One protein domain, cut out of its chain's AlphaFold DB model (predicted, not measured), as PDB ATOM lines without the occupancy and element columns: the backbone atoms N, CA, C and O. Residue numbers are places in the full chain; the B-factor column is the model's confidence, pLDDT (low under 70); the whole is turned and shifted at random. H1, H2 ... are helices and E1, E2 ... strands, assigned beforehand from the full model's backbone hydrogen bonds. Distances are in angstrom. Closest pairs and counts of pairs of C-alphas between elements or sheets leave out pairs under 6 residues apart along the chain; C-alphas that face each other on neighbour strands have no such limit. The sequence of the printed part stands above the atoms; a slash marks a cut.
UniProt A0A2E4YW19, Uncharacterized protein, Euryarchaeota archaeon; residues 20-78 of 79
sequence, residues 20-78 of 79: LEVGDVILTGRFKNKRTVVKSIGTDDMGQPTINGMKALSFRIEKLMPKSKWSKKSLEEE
ATOM      1  N   LEU A  20     151.305 380.817 238.559       92.12
ATOM      2  CA  LEU A  20     150.108 380.161 239.085       92.12
ATOM      3  C   LEU A  20     148.870 380.596 238.296       92.12
ATOM      4  O   LEU A  20     148.575 381.791 238.211       92.12
ATOM      5  N   GLU A  21     148.090 379.628 237.822       95.06
ATOM      6  CA  GLU A  21     146.877 379.861 237.042       95.06
ATOM      7  C   GLU A  21     145.635 379.194 237.658       95.06
ATOM      8  O   GLU A  21     145.693 378.324 238.534       95.06
ATOM      9  N   VAL A  22     144.452 379.628 237.210       96.06
ATOM     10  CA  VAL A  22     143.186 378.983 237.580       96.06
ATOM     11  C   VAL A  22     143.098 377.631 236.874       96.06
ATOM     12  O   VAL A  22     143.157 377.561 235.653       96.06
ATOM     13  N   GLY A  23     142.910 376.562 237.645       96.31
ATOM     14  CA  GLY A  23     142.941 375.176 237.167       96.31
ATOM     15  C   GLY A  23     144.138 374.380 237.687       96.31
ATOM     16  O   GLY A  23     144.059 373.151 237.748       96.31
ATOM     17  N   ASP A  24     145.187 375.058 238.157       97.06
ATOM     18  CA  ASP A  24     146.369 374.399 238.702       97.06
ATOM     19  C   ASP A  24     146.070 373.609 239.970       97.06
ATOM     20  O   ASP A  24     145.145 373.892 240.739       97.06
ATOM     21  N   VAL A  25     146.904 372.603 240.220       97.00
ATOM     22  CA  VAL A  25     146.817 371.777 241.418       97.00
ATOM     23  C   VAL A  25     147.932 372.149 242.377       97.00
ATOM     24  O   VAL A  25     149.106 371.927 242.105       97.00
ATOM     25  N   ILE A  26     147.542 372.609 243.561       95.31
ATOM     26  CA  ILE A  26     148.448 372.939 244.658       95.31
ATOM     27  C   ILE A  26     148.255 371.991 245.842       95.31
ATOM     28  O   ILE A  26     147.181 371.414 246.045       95.31
ATOM     29  N   LEU A  27     149.295 371.849 246.664       95.81
ATOM     30  CA  LEU A  27     149.219 371.111 247.920       95.81
ATOM     31  C   LEU A  27     149.113 372.070 249.112       95.81
ATOM     32  O   LEU A  27     149.948 372.947 249.326       95.81
ATOM     33  N   THR A  28     148.066 371.898 249.913       93.25
ATOM     34  CA  THR A  28     147.703 372.781 251.026       93.25
ATOM     35  C   THR A  28     147.706 372.038 252.371       93.25
ATOM     36  O   THR A  28     148.059 370.858 252.465       93.25
ATOM     37  N   GLY A  29     147.355 372.746 253.450       90.31
ATOM     38  CA  GLY A  29     147.376 372.240 254.827       90.31
ATOM     39  C   GLY A  29     148.700 372.486 255.558       90.31
ATOM     40  O   GLY A  29     149.649 373.020 254.985       90.31
ATOM     41  N   ARG A  30     148.759 372.092 256.839       90.56
ATOM     42  CA  ARG A  30     149.938 372.274 257.711       90.56
ATOM     43  C   ARG A  30     151.194 371.607 257.146       90.56
ATOM     44  O   ARG A  30     152.259 372.205 257.178       90.56
ATOM     45  N   PHE A  31     151.035 370.401 256.598       94.69
ATOM     46  CA  PHE A  31     152.122 369.591 256.036       94.69
ATOM     47  C   PHE A  31     152.196 369.624 254.508       94.69
ATOM     48  O   PHE A  31     153.008 368.913 253.938       94.69
ATOM     49  N   LYS A  32     151.344 370.418 253.840       93.94
ATOM     50  CA  LYS A  32     151.318 370.532 252.369       93.94
ATOM     51  C   LYS A  32     151.119 369.191 251.647       93.94
ATOM     52  O   LYS A  32     151.723 368.949 250.615       93.94
ATOM     53  N   ASN A  33     150.218 368.354 252.165       96.25
ATOM     54  CA  ASN A  33     149.860 367.061 251.562       96.25
ATOM     55  C   ASN A  33     148.432 367.032 250.988       96.25
ATOM     56  O   ASN A  33     148.035 366.061 250.349       96.25
ATOM     57  N   LYS A  34     147.626 368.078 251.211       95.38
ATOM     58  CA  LYS A  34     146.233 368.111 250.748       95.38
ATOM     59  C   LYS A  34     146.143 368.675 249.331       95.38
ATOM     60  O   LYS A  34     146.312 369.876 249.136       95.38
ATOM     61  N   ARG A  35     145.791 367.841 248.355       97.06
ATOM     62  CA  ARG A  35     145.548 368.266 246.966       97.06
ATOM     63  C   ARG A  35     144.360 369.233 246.871       97.06
ATOM     64  O   ARG A  35     143.285 368.941 247.388       97.06
ATOM     65  N   THR A  36     144.550 370.384 246.226       96.38
ATOM     66  CA  THR A  36     143.527 371.427 246.027       96.38
ATOM     67  C   THR A  36     143.674 372.042 244.635       96.38
ATOM     68  O   THR A  36     144.789 372.322 244.216       96.38
ATOM     69  N   VAL A  37     142.564 372.267 243.928       97.62
ATOM     70  CA  VAL A  37     142.555 372.954 242.622       97.62
ATOM     71  C   VAL A  37     142.378 374.459 242.829       97.62
ATOM     72  O   VAL A  37     141.523 374.872 243.621       97.62
ATOM     73  N   VAL A  38     143.162 375.279 242.134       97.12
ATOM     74  CA  VAL A  38     143.035 376.739 242.115       97.12
ATOM     75  C   VAL A  38     141.774 377.116 241.339       97.12
ATOM     76  O   VAL A  38     141.628 376.786 240.170       97.12
ATOM     77  N   LYS A  39     140.846 377.802 242.002       96.94
ATOM     78  CA  LYS A  39     139.588 378.303 241.426       96.94
ATOM     79  C   LYS A  39     139.590 379.822 241.294       96.94
ATOM     80  O   LYS A  39     138.944 380.358 240.406       96.94
ATOM     81  N   SER A  40     140.268 380.514 242.208       96.25
ATOM     82  CA  SER A  40     140.351 381.976 242.231       96.25
ATOM     83  C   SER A  40     141.642 382.444 242.894       96.25
ATOM     84  O   SER A  40     142.120 381.826 243.851       96.25
ATOM     85  N   ILE A  41     142.177 383.554 242.388       95.75
ATOM     86  CA  ILE A  41     143.304 384.295 242.955       95.75
ATOM     87  C   ILE A  41     142.770 385.680 243.308       95.75
ATOM     88  O   ILE A  41     142.104 386.311 242.488       95.75
ATOM     89  N   GLY A  42     143.012 386.135 244.531       93.94
ATOM     90  CA  GLY A  42     142.457 387.394 245.014       93.94
ATOM     91  C   GLY A  42     143.277 388.006 246.136       93.94
ATOM     92  O   GLY A  42     144.444 387.669 246.349       93.94
ATOM     93  N   THR A  43     142.650 388.906 246.881       94.06
ATOM     94  CA  THR A  43     143.278 389.651 247.972       94.06
ATOM     95  C   THR A  43     142.347 389.653 249.186       94.06
ATOM     96  O   THR A  43     141.135 389.727 249.006       94.06
ATOM     97  N   ASP A  44     142.884 389.504 250.400       92.81
ATOM     98  CA  ASP A  44     142.097 389.594 251.640       92.81
ATOM     99  C   ASP A  44     141.841 391.056 252.057       92.81
ATOM    100  O   ASP A  44     142.421 391.990 251.501       92.81
ATOM    101  N   ASP A  45     141.011 391.254 253.087       91.38
ATOM    102  CA  ASP A  45     140.700 392.581 253.651       91.38
ATOM    103  C   ASP A  45     141.941 393.335 254.168       91.38
ATOM    104  O   ASP A  45     141.905 394.541 254.408       91.38
ATOM    105  N   MET A  46     143.054 392.624 254.376       89.62
ATOM    106  CA  MET A  46     144.338 393.169 254.810       89.62
ATOM    107  C   MET A  46     145.336 393.298 253.649       89.62
ATOM    108  O   MET A  46     146.541 393.393 253.897       89.62
ATOM    109  N   GLY A  47     144.869 393.241 252.399       90.44
ATOM    110  CA  GLY A  47     145.689 393.405 251.200       90.44
ATOM    111  C   GLY A  47     146.625 392.229 250.885       90.44
ATOM    112  O   GLY A  47     147.487 392.348 250.017       90.44
ATOM    113  N   GLN A  48     146.498 391.086 251.565       93.88
ATOM    114  CA  GLN A  48     147.353 389.920 251.338       93.88
ATOM    115  C   GLN A  48     146.848 389.059 250.179       93.88
ATOM    116  O   GLN A  48     145.641 388.865 250.045       93.88
ATOM    117  N   PRO A  49     147.745 388.457 249.382       93.94
ATOM    118  CA  PRO A  49     147.347 387.554 248.310       93.94
ATOM    119  C   PRO A  49     146.676 386.287 248.860       93.94
ATOM    120  O   PRO A  49     147.152 385.661 249.818       93.94
ATOM    121  N   THR A  50     145.583 385.881 248.217       95.06
ATOM    122  CA  THR A  50     144.827 384.674 248.553       95.06
ATOM    123  C   THR A  50     144.630 383.770 247.343       95.06
ATOM    124  O   THR A  50     144.501 384.228 246.209       95.06
ATOM    125  N   ILE A  51     144.589 382.466 247.608       95.56
ATOM    126  CA  ILE A  51     144.223 381.421 246.658       95.56
ATOM    127  C   ILE A  51     142.990 380.728 247.232       95.56
ATOM    128  O   ILE A  51     143.038 380.190 248.341       95.56
ATOM    129  N   ASN A  52     141.875 380.757 246.504       94.62
ATOM    130  CA  ASN A  52     140.579 380.244 246.967       94.62
ATOM    131  C   ASN A  52     140.130 380.838 248.317       94.62
ATOM    132  O   ASN A  52     139.588 380.124 249.160       94.62
ATOM    133  N   GLY A  53     140.420 382.121 248.561       91.88
ATOM    134  CA  GLY A  53     140.127 382.798 249.831       91.88
ATOM    135  C   GLY A  53     141.033 382.398 251.004       91.88
ATOM    136  O   GLY A  53     140.908 382.952 252.093       91.88
ATOM    137  N   MET A  54     141.978 381.471 250.811       92.12
ATOM    138  CA  MET A  54     142.999 381.134 251.807       92.12
ATOM    139  C   MET A  54     144.278 381.928 251.546       92.12
ATOM    140  O   MET A  54     144.652 382.148 250.398       92.12
ATOM    141  N   LYS A  55     144.989 382.326 252.605       92.81
ATOM    142  CA  LYS A  55     146.272 383.040 252.485       92.81
ATOM    143  C   LYS A  55     147.271 382.237 251.651       92.81
ATOM    144  O   LYS A  55     147.511 381.063 251.940       92.81
ATOM    145  N   ALA A  56     147.877 382.886 250.659       92.31
ATOM    146  CA  ALA A  56     148.900 382.268 249.817       92.31
ATOM    147  C   ALA A  56     150.236 382.091 250.566       92.31
ATOM    148  O   ALA A  56     150.935 381.096 250.378       92.31
ATOM    149  N   LEU A  57     150.564 383.037 251.451       90.94
ATOM    150  CA  LEU A  57     151.815 383.079 252.210       90.94
ATOM    151  C   LEU A  57     151.600 382.696 253.682       90.94
ATOM    152  O   LEU A  57     150.518 382.882 254.244       90.94
ATOM    153  N   SER A  58     152.647 382.170 254.323       89.75
ATOM    154  CA  SER A  58     152.662 381.891 255.769       89.75
ATOM    155  C   SER A  58     152.880 383.148 256.617       89.75
ATOM    156  O   SER A  58     152.456 383.189 257.770       89.75
ATOM    157  N   PHE A  59     153.518 384.168 256.045       90.88
ATOM    158  CA  PHE A  59     153.748 385.476 256.649       90.88
ATOM    159  C   PHE A  59     152.878 386.545 255.976       90.88
ATOM    160  O   PHE A  59     152.320 386.327 254.901       90.88
ATOM    161  N   ARG A  60     152.760 387.709 256.622       91.44
ATOM    162  CA  ARG A  60     152.092 388.885 256.053       91.44
ATOM    163  C   ARG A  60     153.127 389.893 255.588       91.44
ATOM    164  O   ARG A  60     154.163 390.059 256.227       91.44
ATOM    165  N   ILE A  61     152.821 390.582 254.500       92.06
ATOM    166  CA  ILE A  61     153.627 391.696 254.019       92.06
ATOM    167  C   ILE A  61     152.989 392.984 254.538       92.06
ATOM    168  O   ILE A  61     151.922 393.375 254.069       92.06
ATOM    169  N   GLU A  62     153.645 393.628 255.503       92.19
ATOM    170  CA  GLU A  62     153.145 394.823 256.198       92.19
ATOM    171  C   GLU A  62     152.778 395.961 255.236       92.19
ATOM    172  O   GLU A  62     151.703 396.537 255.353       92.19
ATOM    173  N   LYS A  63     153.584 396.183 254.189       89.75
ATOM    174  CA  LYS A  63     153.335 397.208 253.156       89.75
ATOM    175  C   LYS A  63     152.002 397.061 252.406       89.75
ATOM    176  O   LYS A  63     151.565 398.006 251.765       89.75
ATOM    177  N   LEU A  64     151.404 395.868 252.424       89.94
ATOM    178  CA  LEU A  64     150.104 395.599 251.806       89.94
ATOM    179  C   LEU A  64     148.947 395.747 252.806       89.94
ATOM    180  O   LEU A  64     147.792 395.780 252.400       89.94
ATOM    181  N   MET A  65     149.245 395.828 254.102       92.25
ATOM    182  CA  MET A  65     148.251 395.960 255.160       92.25
ATOM    183  C   MET A  65     147.846 397.420 255.387       92.25
ATOM    184  O   MET A  65     148.649 398.326 255.152       92.25
ATOM    185  N   PRO A  66     146.637 397.664 255.930       91.31
ATOM    186  CA  PRO A  66     146.254 398.983 256.416       91.31
ATOM    187  C   PRO A  66     147.252 399.494 257.458       91.31
ATOM    188  O   PRO A  66     147.622 398.743 258.364       91.31
ATOM    189  N   LYS A  67     147.624 400.780 257.380       88.94
ATOM    190  CA  LYS A  67     148.576 401.414 258.315       88.94
ATOM    191  C   LYS A  67     148.195 401.226 259.784       88.94
ATOM    192  O   LYS A  67     149.048 400.976 260.621       88.94
ATOM    193  N   SER A  68     146.900 401.230 260.097       89.50
ATOM    194  CA  SER A  68     146.391 400.987 261.456       89.50
ATOM    195  C   SER A  68     146.736 399.608 262.034       89.50
ATOM    196  O   SER A  68     146.556 399.377 263.229       89.50
ATOM    197  N   LYS A  69     147.176 398.666 261.194       90.06
ATOM    198  CA  LYS A  69     147.571 397.305 261.570       90.06
ATOM    199  C   LYS A  69     149.075 397.064 261.422       90.06
ATOM    200  O   LYS A  69     149.493 395.910 261.523       90.06
ATOM    201  N   TRP A  70     149.860 398.106 261.163       93.38
ATOM    202  CA  TRP A  70     151.315 398.014 261.152       93.38
ATOM    203  C   TRP A  70     151.860 397.805 262.567       93.38
ATOM    204  O   TRP A  70     151.188 398.037 263.575       93.38
ATOM    205  N   SER A  71     153.085 397.304 262.629       91.88
ATOM    206  CA  SER A  71     153.842 397.122 263.847       91.88
ATOM    207  C   SER A  71     154.091 398.474 264.506       91.88
ATOM    208  O   SER A  71     154.272 399.492 263.838       91.88
ATOM    209  N   LYS A  72     154.130 398.475 265.840       90.50
ATOM    210  CA  LYS A  72     154.358 399.695 266.620       90.50
ATOM    211  C   LYS A  72     155.652 400.400 266.211       90.50
ATOM    212  O   LYS A  72     155.662 401.609 266.047       90.50
ATOM    213  N   LYS A  73     156.705 399.617 265.968       91.50
ATOM    214  CA  LYS A  73     158.004 400.117 265.524       91.50
ATOM    215  C   LYS A  73     157.912 400.808 264.160       91.50
ATOM    216  O   LYS A  73     158.445 401.894 264.004       91.50
ATOM    217  N   SER A  74     157.203 400.205 263.204       90.50
ATOM    218  CA  SER A  74     157.022 400.794 261.871       90.50
ATOM    219  C   SER A  74     156.219 402.102 261.913       90.50
ATOM    220  O   SER A  74     156.442 402.971 261.082       90.50
ATOM    221  N   LEU A  75     155.289 402.243 262.863       89.19
ATOM    222  CA  LEU A  75     154.527 403.481 263.072       89.19
ATOM    223  C   LEU A  75     155.382 404.576 263.729       89.19
ATOM    224  O   LEU A  75     155.347 405.713 263.280       89.19
ATOM    225  N   GLU A  76     156.173 404.219 264.746       89.19
ATOM    226  CA  GLU A  76     157.092 405.130 265.451       89.19
ATOM    227  C   GLU A  76     158.241 405.640 264.558       89.19
ATOM    228  O   GLU A  76     158.757 406.721 264.796       89.19
ATOM    229  N   GLU A  77     158.661 404.877 263.543       87.50
ATOM    230  CA  GLU A  77     159.695 405.291 262.577       87.50
ATOM    231  C   GLU A  77     159.164 406.224 261.467       87.50
ATOM    232  O   GLU A  77     159.963 406.805 260.729       87.50
ATOM    233  N   GLU A  78     157.839 406.336 261.305       75.38
ATOM    234  CA  GLU A  78     157.197 407.206 260.304       75.38
ATOM    235  C   GLU A  78     156.764 408.571 260.889       75.38
ATOM    236  O   GLU A  78     156.542 409.505 260.113       75.38
TER     237      GLU A  78
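This is residues 20 to 78 of the 79 residues of an uncharacterized protein of Euryarchaeota archaeon (UniProt A0A2E4YW19). With little regular structure, the model is a trail of parts: hairpin E1 and E2 at one end, hairpin E3 and E4 near the middle, helix H1 at the other end. The printed part has 59 residues, only 19 in named elements, ordered E1, E2, E3, E4, H1; the class is mixed, with two antiparallel two-stranded sheets. It is loose, radius of gyration of the C-alphas 14.5 A, spanning 43 by 22 by 15 A.

Find C-alpha 25 at (146.817, 371.777, 241.418); E1 runs 9.7 A to residue 28. E2, residues 34 to 37, spans 10.1 A; E3, 41 to 43, 7.3 A; E4, 49 to 51, 7.1 A. H1, 72 to 76, runs 6.2 A to C-alpha 76 at (157.092, 405.130, 265.451).

Within hydrogen-bond range are N 26 and O 36, 2.8 A, in antiparallel hairpin E1 and E2, 141 degrees, and N 42 and O 50, 2.9 A, in antiparallel hairpin E3 and E4, 142 degrees. E2 and E3 are apart. In H1 every O i to N i+4 pair is within range.

The farthest C-alphas, Gly 23 and Glu 76, are 43.6 A apart. The printed part has no cut; link E4 to H1 is long. No printed residue is under pLDDT 70.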